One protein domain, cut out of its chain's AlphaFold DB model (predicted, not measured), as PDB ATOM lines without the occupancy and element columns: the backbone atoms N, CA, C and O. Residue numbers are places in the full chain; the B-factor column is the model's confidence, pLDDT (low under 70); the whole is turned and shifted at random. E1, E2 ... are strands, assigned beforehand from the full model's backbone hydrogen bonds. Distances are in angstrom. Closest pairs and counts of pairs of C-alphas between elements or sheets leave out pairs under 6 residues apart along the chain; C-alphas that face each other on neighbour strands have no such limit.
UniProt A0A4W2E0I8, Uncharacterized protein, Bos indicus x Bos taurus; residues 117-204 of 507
ATOM      1  N   ILE A 117       6.915  31.753 -52.574       88.25
ATOM      2  CA  ILE A 117       5.860  32.765 -52.503       88.25
ATOM      3  C   ILE A 117       5.891  33.456 -51.131       88.25
ATOM      4  O   ILE A 117       5.957  32.796 -50.093       88.25
ATOM      5  N   ASP A 118       5.844  34.786 -51.125       88.88
ATOM      6  CA  ASP A 118       5.825  35.577 -49.892       88.88
ATOM      7  C   ASP A 118       4.426  35.642 -49.279       88.88
ATOM      8  O   ASP A 118       3.417  35.672 -49.986       88.88
ATOM      9  N   VAL A 119       4.357  35.694 -47.952       91.69
ATOM     10  CA  VAL A 119       3.114  35.781 -47.184       91.69
ATOM     11  C   VAL A 119       3.172  37.002 -46.276       91.69
ATOM     12  O   VAL A 119       4.100  37.144 -45.485       91.69
ATOM     13  N   SER A 120       2.168  37.880 -46.355       92.00
ATOM     14  CA  SER A 120       1.941  38.921 -45.342       92.00
ATOM     15  C   SER A 120       0.807  38.498 -44.415       92.00
ATOM     16  O   SER A 120      -0.333  38.368 -44.868       92.00
ATOM     17  N   LEU A 121       1.090  38.368 -43.122       93.81
ATOM     18  CA  LEU A 121       0.098  38.142 -42.070       93.81
ATOM     19  C   LEU A 121       0.030  39.362 -41.145       93.81
ATOM     20  O   LEU A 121       1.055  39.877 -40.713       93.81
ATOM     21  N   ASN A 122      -1.179  39.809 -40.814       95.19
ATOM     22  CA  ASN A 122      -1.439  40.813 -39.787       95.19
ATOM     23  C   ASN A 122      -2.640  40.349 -38.956       95.19
ATOM     24  O   ASN A 122      -3.758  40.250 -39.470       95.19
ATOM     25  N   ILE A 123      -2.391  40.015 -37.691       96.19
ATOM     26  CA  ILE A 123      -3.337  39.357 -36.787       96.19
ATOM     27  C   ILE A 123      -3.254  39.985 -35.392       96.19
ATOM     28  O   ILE A 123      -2.188  40.370 -34.925       96.19
ATOM     29  N   SER A 124      -4.387  40.131 -34.710       96.50
ATOM     30  CA  SER A 124      -4.464  40.656 -33.342       96.50
ATOM     31  C   SER A 124      -5.111  39.648 -32.408       96.50
ATOM     32  O   SER A 124      -6.249  39.255 -32.644       96.50
ATOM     33  N   LEU A 125      -4.402  39.278 -31.344       96.69
ATOM     34  CA  LEU A 125      -4.859  38.406 -30.266       96.69
ATOM     35  C   LEU A 125      -5.032  39.271 -29.002       96.69
ATOM     36  O   LEU A 125      -4.034  39.663 -28.397       96.69
ATOM     37  N   PRO A 126      -6.263  39.646 -28.605       95.31
ATOM     38  CA  PRO A 126      -6.488  40.639 -27.547       95.31
ATOM     39  C   PRO A 126      -6.123  40.151 -26.134       95.31
ATOM     40  O   PRO A 126      -6.005  40.985 -25.236       95.31
ATOM     41  N   ASN A 127      -5.941  38.835 -25.968       94.69
ATOM     42  CA  ASN A 127      -5.781  38.134 -24.691       94.69
ATOM     43  C   ASN A 127      -4.464  37.318 -24.608       94.69
ATOM     44  O   ASN A 127      -4.348  36.424 -23.769       94.69
ATOM     45  N   LEU A 128      -3.487  37.582 -25.491       93.88
ATOM     46  CA  LEU A 128      -2.193  36.886 -25.534       93.88
ATOM     47  C   LEU A 128      -1.016  37.877 -25.594       93.88
ATOM     48  O   LEU A 128      -0.954  38.713 -26.494       93.88
ATOM     49  N   HIS A 129      -0.055  37.743 -24.672       93.38
ATOM     50  CA  HIS A 129       1.130  38.608 -24.579       93.38
ATOM     51  C   HIS A 129       2.058  38.470 -25.803       93.38
ATOM     52  O   HIS A 129       2.254  37.370 -26.325       93.38
ATOM     53  N   CYS A 130       2.702  39.565 -26.228       91.69
ATOM     54  CA  CYS A 130       3.573  39.562 -27.412       91.69
ATOM     55  C   CYS A 130       4.806  38.650 -27.299       91.69
ATOM     56  O   CYS A 130       5.299  38.150 -28.311       91.69
ATOM     57  N   GLU A 131       5.304  38.395 -26.093       89.75
ATOM     58  CA  GLU A 131       6.406  37.448 -25.869       89.75
ATOM     59  C   GLU A 131       5.994  35.997 -26.138       89.75
ATOM     60  O   GLU A 131       6.839  35.181 -26.491       89.75
ATOM     61  N   LEU A 132       4.701  35.682 -26.004       90.62
ATOM     62  CA  LEU A 132       4.191  34.320 -26.141       90.62
ATOM     63  C   LEU A 132       3.849  33.955 -27.587       90.62
ATOM     64  O   LEU A 132       3.987  32.793 -27.945       90.62
ATOM     65  N   VAL A 133       3.397  34.905 -28.414       92.00
ATOM     66  CA  VAL A 133       2.999  34.611 -29.803       92.00
ATOM     67  C   VAL A 133       4.203  34.317 -30.703       92.00
ATOM     68  O   VAL A 133       5.203  35.039 -30.679       92.00
ATOM     69  N   GLY A 134       4.083  33.304 -31.554       90.56
ATOM     70  CA  GLY A 134       5.038  32.998 -32.614       90.56
ATOM     71  C   GLY A 134       4.377  32.368 -33.837       90.56
ATOM     72  O   GLY A 134       3.159  32.179 -33.878       90.56
ATOM     73  N   LEU A 135       5.198  32.082 -34.847       90.94
ATOM     74  CA  LEU A 135       4.794  31.513 -36.128       90.94
ATOM     75  C   LEU A 135       5.583  30.225 -36.370       90.94
ATOM     76  O   LEU A 135       6.809  30.270 -36.438       90.94
ATOM     77  N   ASP A 136       4.888  29.105 -36.540       89.44
ATOM     78  CA  ASP A 136       5.503  27.831 -36.913       89.44
ATOM     79  C   ASP A 136       5.124  27.491 -38.359       89.44
ATOM     80  O   ASP A 136       3.940  27.467 -38.705       89.44
ATOM     81  N   ILE A 137       6.112  27.231 -39.217       89.31
ATOM     82  CA  ILE A 137       5.912  26.921 -40.640       89.31
ATOM     83  C   ILE A 137       6.212  25.440 -40.867       89.31
ATOM     84  O   ILE A 137       7.297  24.971 -40.533       89.31
ATOM     85  N   GLN A 138       5.263  24.713 -41.459       85.81
ATOM     86  CA  GLN A 138       5.400  23.310 -41.835       85.81
ATOM     87  C   GLN A 138       5.051  23.127 -43.322       85.81
ATOM     88  O   GLN A 138       4.027  23.626 -43.788       85.81
ATOM     89  N   ASP A 139       5.881  22.409 -44.079       85.50
ATOM     90  CA  ASP A 139       5.552  21.982 -45.446       85.50
ATOM     91  C   ASP A 139       5.916  20.513 -45.725       85.50
ATOM     92  O   ASP A 139       6.684  19.887 -44.991       85.50
ATOM     93  N   GLU A 140       5.324  19.937 -46.779       78.75
ATOM     94  CA  GLU A 140       5.527  18.526 -47.159       78.75
ATOM     95  C   GLU A 140       6.973  18.211 -47.596       78.75
ATOM     96  O   GLU A 140       7.358  17.044 -47.640       78.75
ATOM     97  N   MET A 141       7.804  19.234 -47.844       74.44
ATOM     98  CA  MET A 141       9.241  19.086 -48.114       74.44
ATOM     99  C   MET A 141      10.078  18.923 -46.831       74.44
ATOM    100  O   MET A 141      11.304  18.847 -46.898       74.44
ATOM    101  N   GLY A 142       9.436  18.852 -45.659       72.25
ATOM    102  CA  GLY A 142      10.091  18.605 -44.373       72.25
ATOM    103  C   GLY A 142      10.653  19.858 -43.702       72.25
ATOM    104  O   GLY A 142      11.319  19.747 -42.672       72.25
ATOM    105  N   ARG A 143      10.377  21.054 -44.236       76.06
ATOM    106  CA  ARG A 143      10.729  22.309 -43.570       76.06
ATOM    107  C   ARG A 143       9.768  22.522 -42.405       76.06
ATOM    108  O   ARG A 143       8.587  22.789 -42.610       76.06
ATOM    109  N   HIS A 144      10.283  22.360 -41.190       77.44
ATOM    110  CA  HIS A 144       9.571  22.628 -39.944       77.44
ATOM    111  C   HIS A 144      10.327  23.706 -39.161       77.44
ATOM    112  O   HIS A 144      11.231  23.412 -38.380       77.44
ATOM    113  N   GLU A 145       9.988  24.965 -39.423       74.00
ATOM    114  CA  GLU A 145      10.582  26.126 -38.760       74.00
ATOM    115  C   GLU A 145       9.697  26.523 -37.576       74.00
ATOM    116  O   GLU A 145       8.606  27.061 -37.765       74.00
ATOM    117  N   VAL A 146      10.156  26.236 -36.355       67.88
ATOM    118  CA  VAL A 146       9.508  26.680 -35.111       67.88
ATOM    119  C   VAL A 146       9.912  28.117 -34.818       67.88
ATOM    120  O   VAL A 146      11.102  28.414 -34.753       67.88
ATOM    121  N   GLY A 147       8.937  28.991 -34.568       64.19
ATOM    122  CA  GLY A 147       9.212  30.378 -34.191       64.19
ATOM    123  C   GLY A 147       9.980  31.168 -35.244       64.19
ATOM    124  O   GLY A 147      10.964  31.826 -34.918       64.19
ATOM    125  N   HIS A 148       9.517  31.128 -36.492       72.25
ATOM    126  CA  HIS A 148      10.016  31.988 -37.560       72.25
ATOM    127  C   HIS A 148       9.758  33.465 -37.196       72.25
ATOM    128  O   HIS A 148       8.621  33.943 -37.220       72.25
ATOM    129  N   ILE A 149      10.821  34.168 -36.791       67.81
ATOM    130  CA  ILE A 149      10.788  35.539 -36.244       67.81
ATOM    131  C   ILE A 149      11.168  36.595 -37.295       67.81
ATOM    132  O   ILE A 149      10.877  37.779 -37.093       67.81
ATOM    133  N   ASP A 150      11.777  36.190 -38.410       68.25
ATOM    134  CA  ASP A 150      12.306  37.098 -39.428       68.25
ATOM    135  C   ASP A 150      11.232  38.072 -39.937       68.25
ATOM    136  O   ASP A 150      10.107  37.695 -40.266       68.25
ATOM    137  N   ASN A 151      11.581  39.361 -39.947       74.62
ATOM    138  CA  ASN A 151      10.701  40.475 -40.321       74.62
ATOM    139  C   ASN A 151       9.346  40.529 -39.576       74.62
ATOM    140  O   ASN A 151       8.399  41.146 -40.067       74.62
ATOM    141  N   SER A 152       9.235  39.921 -38.387       85.44
ATOM    142  CA  SER A 152       8.031  40.026 -37.555       85.44
ATOM    143  C   SER A 152       8.045  41.262 -36.644       85.44
ATOM    144  O   SER A 152       9.025  41.564 -35.963       85.44
ATOM    145  N   MET A 153       6.924  41.983 -36.613       90.56
ATOM    146  CA  MET A 153       6.667  43.115 -35.728       90.56
ATOM    147  C   MET A 153       5.587  42.737 -34.711       90.56
ATOM    148  O   MET A 153       4.513  42.247 -35.057       90.56
ATOM    149  N   LYS A 154       5.872  42.995 -33.433       92.44
ATOM    150  CA  LYS A 154       4.994  42.688 -32.301       92.44
ATOM    151  C   LYS A 154       4.598  43.983 -31.598       92.44
ATOM    152  O   LYS A 154       5.437  44.632 -30.981       92.44
ATOM    153  N   ILE A 155       3.328  44.363 -31.707       93.56
ATOM    154  CA  ILE A 155       2.779  45.607 -31.156       93.56
ATOM    155  C   ILE A 155       1.866  45.252 -29.968       93.56
ATOM    156  O   ILE A 155       0.878  44.540 -30.172       93.56
ATOM    157  N   PRO A 156       2.139  45.726 -28.738       94.56
ATOM    158  CA  PRO A 156       1.288  45.435 -27.588       94.56
ATOM    159  C   PRO A 156      -0.092  46.098 -27.725       94.56
ATOM    160  O   PRO A 156      -0.216  47.260 -28.112       94.56
ATOM    161  N   LEU A 157      -1.135  45.354 -27.361       93.56
ATOM    162  CA  LEU A 157      -2.526  45.804 -27.273       93.56
ATOM    163  C   LEU A 157      -2.993  45.760 -25.815       93.56
ATOM    164  O   LEU A 157      -2.411  45.049 -24.999       93.56
ATOM    165  N   ASN A 158      -4.076  46.469 -25.485       91.31
ATOM    166  CA  ASN A 158      -4.735  46.386 -24.172       91.31
ATOM    167  C   ASN A 158      -3.752  46.564 -22.990       91.31
ATOM    168  O   ASN A 158      -3.723  45.756 -22.066       91.31
ATOM    169  N   ASN A 159      -2.900  47.595 -23.052       89.56
ATOM    170  CA  ASN A 159      -1.826  47.872 -22.081       89.56
ATOM    171  C   ASN A 159      -0.827  46.706 -21.879       89.56
ATOM    172  O   ASN A 159      -0.250  46.565 -20.805       89.56
ATOM    173  N   GLY A 160      -0.630  45.878 -22.908       88.31
ATOM    174  CA  GLY A 160       0.256  44.709 -22.913       88.31
ATOM    175  C   GLY A 160      -0.484  43.369 -22.888       88.31
ATOM    176  O   GLY A 160       0.061  42.380 -23.360       88.31
ATOM    177  N   VAL A 161      -1.736  43.318 -22.411       91.38
ATOM    178  CA  VAL A 161      -2.505  42.064 -22.252       91.38
ATOM    179  C   VAL A 161      -2.707  41.307 -23.575       91.38
ATOM    180  O   VAL A 161      -2.797  40.080 -23.569       91.38
ATOM    181  N   GLY A 162      -2.750  42.021 -24.702       93.75
ATOM    182  CA  GLY A 162      -2.847  41.436 -26.037       93.75
ATOM    183  C   GLY A 162      -1.660  41.786 -26.932       93.75
ATOM    184  O   GLY A 162      -0.842  42.649 -26.609       93.75
ATOM    185  N   CYS A 163      -1.615  41.177 -28.113       95.38
ATOM    186  CA  CYS A 163      -0.608  41.453 -29.129       95.38
ATOM    187  C   CYS A 163      -1.212  41.568 -30.527       95.38
ATOM    188  O   CYS A 163      -2.059  40.768 -30.928       95.38
ATOM    189  N   ARG A 164      -0.718  42.527 -31.306       96.00
ATOM    190  CA  ARG A 164      -0.840  42.567 -32.761       96.00
ATOM    191  C   ARG A 164       0.478  42.086 -33.358       96.00
ATOM    192  O   ARG A 164       1.511  42.728 -33.183       96.00
ATOM    193  N   PHE A 165       0.421  40.936 -34.014       94.75
ATOM    194  CA  PHE A 165       1.529  40.304 -34.715       94.75
ATOM    195  C   PHE A 165       1.398  40.609 -36.208       94.75
ATOM    196  O   PHE A 165       0.394  40.273 -36.839       94.75
ATOM    197  N   GLU A 166       2.414  41.257 -36.763       94.38
ATOM    198  CA  GLU A 166       2.585  41.444 -38.201       94.38
ATOM    199  C   GLU A 166       3.828  40.664 -38.627       94.38
ATOM    200  O   GLU A 166       4.847  40.727 -37.949       94.38
ATOM    201  N   GLY A 167       3.759  39.909 -39.719       91.19
ATOM    202  CA  GLY A 167       4.878  39.094 -40.189       91.19
ATOM    203  C   GLY A 167       4.895  38.985 -41.706       91.19
ATOM    204  O   GLY A 167       3.843  38.831 -42.333       91.19
ATOM    205  N   GLN A 168       6.096  39.061 -42.280       91.19
ATOM    206  CA  GLN A 168       6.343  38.872 -43.706       91.19
ATOM    207  C   GLN A 168       7.387  37.771 -43.900       91.19
ATOM    208  O   GLN A 168       8.562  37.971 -43.603       91.19
ATOM    209  N   PHE A 169       6.941  36.616 -44.391       89.69
ATOM    210  CA  PHE A 169       7.730  35.384 -44.454       89.69
ATOM    211  C   PHE A 169       7.532  34.665 -45.792       89.69
ATOM    212  O   PHE A 169       6.432  34.666 -46.346       89.69
ATOM    213  N   SER A 170       8.582  34.026 -46.305       88.19
ATOM    214  CA  SER A 170       8.538  33.291 -47.576       88.19
ATOM    215  C   SER A 170       8.272  31.800 -47.348       88.19
ATOM    216  O   SER A 170       8.927  31.154 -46.525       88.19
ATOM    217  N   ILE A 171       7.357  31.214 -48.121       88.62
ATOM    218  CA  ILE A 171       7.109  29.766 -48.135       88.62
ATOM    219  C   ILE A 171       7.362  29.173 -49.522       88.62
ATOM    220  O   ILE A 171       7.340  29.875 -50.528       88.62
ATOM    221  N   ASN A 172       7.618  27.869 -49.582       87.50
ATOM    222  CA  ASN A 172       7.731  27.140 -50.845       87.50
ATOM    223  C   ASN A 172       6.338  27.002 -51.505       87.50
ATOM    224  O   ASN A 172       5.337  26.866 -50.798       87.50
ATOM    225  N   LYS A 173       6.258  26.991 -52.845       87.69
ATOM    226  CA  LYS A 173       5.038  26.760 -53.657       87.69
ATOM    227  C   LYS A 173       4.586  25.280 -53.610       87.69
ATOM    228  O   LYS A 173       4.376  24.644 -54.640       87.69
ATOM    229  N   VAL A 174       4.459  24.708 -52.415       86.50
ATOM    230  CA  VAL A 174       4.094  23.298 -52.164       86.50
ATOM    231  C   VAL A 174       2.945  23.218 -51.147       86.50
ATOM    232  O   VAL A 174       2.674  24.211 -50.465       86.50
ATOM    233  N   PRO A 175       2.249  22.076 -51.003       89.19
ATOM    234  CA  PRO A 175       1.276  21.909 -49.930       89.19
ATOM    235  C   PRO A 175       1.945  22.011 -48.550       89.19
ATOM    236  O   PRO A 175       3.037  21.489 -48.314       89.19
ATOM    237  N   GLY A 176       1.284  22.713 -47.632       89.19
ATOM    238  CA  GLY A 176       1.821  23.017 -46.311       89.19
ATOM    239  C   GLY A 176       0.858  23.848 -45.466       89.19
ATOM    240  O   GLY A 176      -0.257  24.177 -45.881       89.19
ATOM    241  N   ASN A 177       1.296  24.164 -44.255       89.56
ATOM    242  CA  ASN A 177       0.507  24.750 -43.186       89.56
ATOM    243  C   ASN A 177       1.400  25.601 -42.268       89.56
ATOM    244  O   ASN A 177       2.372  25.111 -41.700       89.56
ATOM    245  N   PHE A 178       1.039  26.871 -42.075       90.56
ATOM    246  CA  PHE A 178       1.621  27.712 -41.026       90.56
ATOM    247  C   PHE A 178       0.635  27.865 -39.863       90.56
ATOM    248  O   PHE A 178      -0.581  27.901 -40.066       90.56
ATOM    249  N   HIS A 179       1.163  27.972 -38.647       91.25
ATOM    250  CA  HIS A 179       0.393  28.063 -37.407       91.25
ATOM    251  C   HIS A 179       0.830  29.295 -36.624       91.25
ATOM    252  O   HIS A 179       2.021  29.519 -36.438       91.25
ATOM    253  N   VAL A 180      -0.131  30.070 -36.120       92.06
ATOM    254  CA  VAL A 180       0.138  31.062 -35.070       92.06
ATOM    255  C   VAL A 180       0.009  30.335 -33.736       92.06
ATOM    256  O   VAL A 180      -1.049  29.774 -33.444       92.06
ATOM    257  N   SER A 181       1.088  30.286 -32.958       90.69
ATOM    258  CA  SER A 181       1.207  29.409 -31.788       90.69
ATOM    259  C   SER A 181       1.824  30.126 -30.581       90.69
ATOM    260  O   SER A 181       2.166  31.309 -30.646       90.69
ATOM    261  N   THR A 182       1.963  29.396 -29.470       91.00
ATOM    262  CA  THR A 182       2.834  29.770 -28.341       91.00
ATOM    263  C   THR A 182       4.032  28.832 -28.175       91.00
ATOM    264  O   THR A 182       4.612  28.755 -27.094       91.00
ATOM    265  N   HIS A 183       4.384  28.064 -29.210       85.69
ATOM    266  CA  HIS A 183       5.472  27.085 -29.141       85.69
ATOM    267  C   HIS A 183       6.852  27.759 -29.091       85.69
ATOM    268  O   HIS A 183       7.774  27.252 -28.461       85.69
ATOM    269  N   SER A 184       6.956  28.949 -29.687       79.69
ATOM    270  CA  SER A 184       8.160  29.786 -29.768       79.69
ATOM    271  C   SER A 184       8.493  30.554 -28.475       79.69
ATOM    272  O   SER A 184       9.431  31.350 -28.461       79.69
ATOM    273  N   ALA A 185       7.708  30.378 -27.408       83.62
ATOM    274  CA  ALA A 185       7.844  31.109 -26.152       83.62
ATOM    275  C   ALA A 185       8.782  30.398 -25.162       83.62
ATOM    276  O   ALA A 185       8.688  29.186 -24.976       83.62
ATOM    277  N   THR A 186       9.602  31.159 -24.429       82.62
ATOM    278  CA  THR A 186      10.500  30.631 -23.376       82.62
ATOM    279  C   THR A 186       9.753  29.894 -22.255       82.62
ATOM    280  O   THR A 186      10.317  29.022 -21.600       82.62
ATOM    281  N   ALA A 187       8.479  30.229 -22.032       84.25
ATOM    282  CA  ALA A 187       7.581  29.529 -21.121       84.25
ATOM    283  C   ALA A 187       6.202  29.369 -21.776       84.25
ATOM    284  O   ALA A 187       5.593  30.353 -22.197       84.25
ATOM    285  N   GLN A 188       5.700  28.136 -21.856       85.94
ATOM    286  CA  GLN A 188       4.400  27.858 -22.472       85.94
ATOM    287  C   GLN A 188       3.253  28.058 -21.459       85.94
ATOM    288  O   GLN A 188       3.300  27.492 -20.363       85.94
ATOM    289  N   PRO A 189       2.203  28.835 -21.791       86.81
ATOM    290  CA  PRO A 189       1.036  28.994 -20.928       86.81
ATOM    291  C   PRO A 189       0.193  27.709 -20.892       86.81
ATOM    292  O   PRO A 189      -0.025  27.072 -21.918       86.81
ATOM    293  N   GLN A 190      -0.362  27.356 -19.727       86.38
ATOM    294  CA  GLN A 190      -1.198  26.149 -19.578       86.38
ATOM    295  C   GLN A 190      -2.527  26.205 -20.357       86.38
ATOM    296  O   GLN A 190      -3.109  25.166 -20.661       86.38
ATOM    297  N   ASN A 191      -3.029  27.406 -20.659       87.88
ATOM    298  CA  ASN A 191      -4.260  27.623 -21.421       87.88
ATOM    299  C   ASN A 191      -4.164  28.955 -22.200       87.88
ATOM    300  O   ASN A 191      -4.659  29.973 -21.709       87.88
ATOM    301  N   PRO A 192      -3.496  28.986 -23.371       90.00
ATOM    302  CA  PRO A 192      -3.439  30.177 -24.213       90.00
ATOM    303  C   PRO A 192      -4.815  30.497 -24.804       90.00
ATOM    304  O   PRO A 192      -5.473  29.627 -25.378       90.00
ATOM    305  N   ASP A 193      -5.233  31.758 -24.708       92.88
ATOM    306  CA  ASP A 193      -6.396  32.250 -25.437       92.88
ATOM    307  C   ASP A 193      -5.982  32.629 -26.868       92.88
ATOM    308  O   ASP A 193      -5.280  33.613 -27.096       92.88
ATOM    309  N   MET A 194      -6.419  31.812 -27.827       93.62
ATOM    310  CA  MET A 194      -6.158  31.985 -29.258       93.62
ATOM    311  C   MET A 194      -7.300  32.711 -29.993       93.62
ATOM    312  O   MET A 194      -7.393  32.625 -31.222       93.62
ATOM    313  N   THR A 195      -8.196  33.410 -29.283       94.25
ATOM    314  CA  THR A 195      -9.134  34.347 -29.924       94.25
ATOM    315  C   THR A 195      -8.357  35.428 -30.673       94.25
ATOM    316  O   THR A 195      -7.359  35.955 -30.184       94.25
ATOM    317  N   HIS A 196      -8.780  35.734 -31.900       95.44
ATOM    318  CA  HIS A 196      -8.027  36.630 -32.772       95.44
ATOM    319  C   HIS A 196      -8.886  37.314 -33.839       95.44
ATOM    320  O   HIS A 196      -9.972  36.852 -34.190       95.44
ATOM    321  N   VAL A 197      -8.350  38.401 -34.393       95.88
ATOM    322  CA  VAL A 197      -8.871  39.127 -35.558       95.88
ATOM    323  C   VAL A 197      -7.770  39.200 -36.612       95.88
ATOM    324  O   VAL A 197      -6.664  39.641 -36.306       95.88
ATOM    325  N   ILE A 198      -8.057  38.776 -37.843       96.56
ATOM    326  CA  ILE A 198      -7.122  38.864 -38.975       96.56
ATOM    327  C   ILE A 198      -7.411  40.161 -39.737       96.56
ATOM    328  O   ILE A 198      -8.509  40.333 -40.263       96.56
ATOM    329  N   HIS A 199      -6.426  41.056 -39.807       95.19
ATOM    330  CA  HIS A 199      -6.508  42.325 -40.546       95.19
ATOM    331  C   HIS A 199      -5.977  42.195 -41.977       95.19
ATOM    332  O   HIS A 199      -6.503  42.830 -42.888       95.19
ATOM    333  N   LYS A 200      -4.946  41.364 -42.187       93.88
ATOM    334  CA  LYS A 200      -4.398  41.025 -43.510       93.88
ATOM    335  C   LYS A 200      -3.952  39.564 -43.525       93.88
ATOM    336  O   LYS A 200      -3.261  39.119 -42.613       93.88
ATOM    337  N   LEU A 201      -4.291  38.856 -44.596       93.81
ATOM    338  CA  LEU A 201      -3.579  37.665 -45.045       93.81
ATOM    339  C   LEU A 201      -3.491  37.740 -46.572       93.81
ATOM    340  O   LEU A 201      -4.522  37.770 -47.241       93.81
ATOM    341  N   SER A 202      -2.279  37.824 -47.119       92.69
ATOM    342  CA  SER A 202      -2.036  37.861 -48.568       92.69
ATOM    343  C   SER A 202      -0.845  36.992 -48.947       92.69
ATOM    344  O   SER A 202       0.121  36.929 -48.192       92.69
ATOM    345  N   PHE A 203      -0.912  36.388 -50.132       91.50
ATOM    346  CA  PHE A 203       0.146  35.580 -50.733       91.50
ATOM    347  C   PHE A 203       0.606  36.260 -52.026       91.50
ATOM    348  O   PHE A 203      -0.242  36.667 -52.823       91.50
ATOM    349  N   GLY A 204       1.916  36.382 -52.226       87.81
ATOM    350  CA  GLY A 204       2.509  37.166 -53.307       87.81
ATOM    351  C   GLY A 204       2.287  38.678 -53.161       87.81
ATOM    352  O   GLY A 204       1.836  39.181 -52.124       87.81
TER     353      GLY A 204
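What this domain is: This is residues 117 to 204 of the 507 residues of an uncharacterized protein of Bos indicus x Bos taurus (UniProt A0A4W2E0I8). Picture a lopsided two-layer sandwich: a twisted sheet of four strands, with the two-strand ribbon of E2 and E5 over one face. E4 bends toward the ribbon, while long loops join the layers. The 88 printed residues hold six named strands, E1 to E6 in chain order, and no named helix; the class is all strand. Both sheets are antiparallel, the larger in the order E3, E4, E1, E6. The whole is compact, with a radius of gyration of the C-alphas of 12.9 A, and spans 38 by 25 by 20 A.

How they stand to each other: Start at E1, residues 117 to 125, an inner strand. Its antiparallel neighbours are E4, residues 162 to 172, with N 121 and O 167 2.9 A apart, and E6, residues 197 to 203, with N 122 and O 200 2.8 A apart. E3, residues 153 to 157, forms a hairpin with E4; N 155 and O 164 are 2.9 A apart. E2, residues 134 to 139, is antiparallel to E5, residues 176 to 181, with N 136 and O 179 2.9 A apart. The closest C-alphas of E2 and E4 are those of Asp 139 and Asn 172, 7.8 A. E1 and E5 are apart.

Where its parts are: Find C-alpha 117 at (5.860, 32.765, -52.503); E1 runs 25.3 A from there. E4 begins at (-2.847, 41.436, -26.037), spans 30.5 A and bends by 52 degrees at residue 168. E6 ends with C-alpha 203 at (0.146, 35.580, -50.733).

The domain as a whole: C-alphas 141 and 159 are the two farthest apart, 40.4 A. The links E2 to E3 and E5 to E6 are long. The printed part has no cut; pLDDT is under 70 at residues 146 to 147 and 149 to 150.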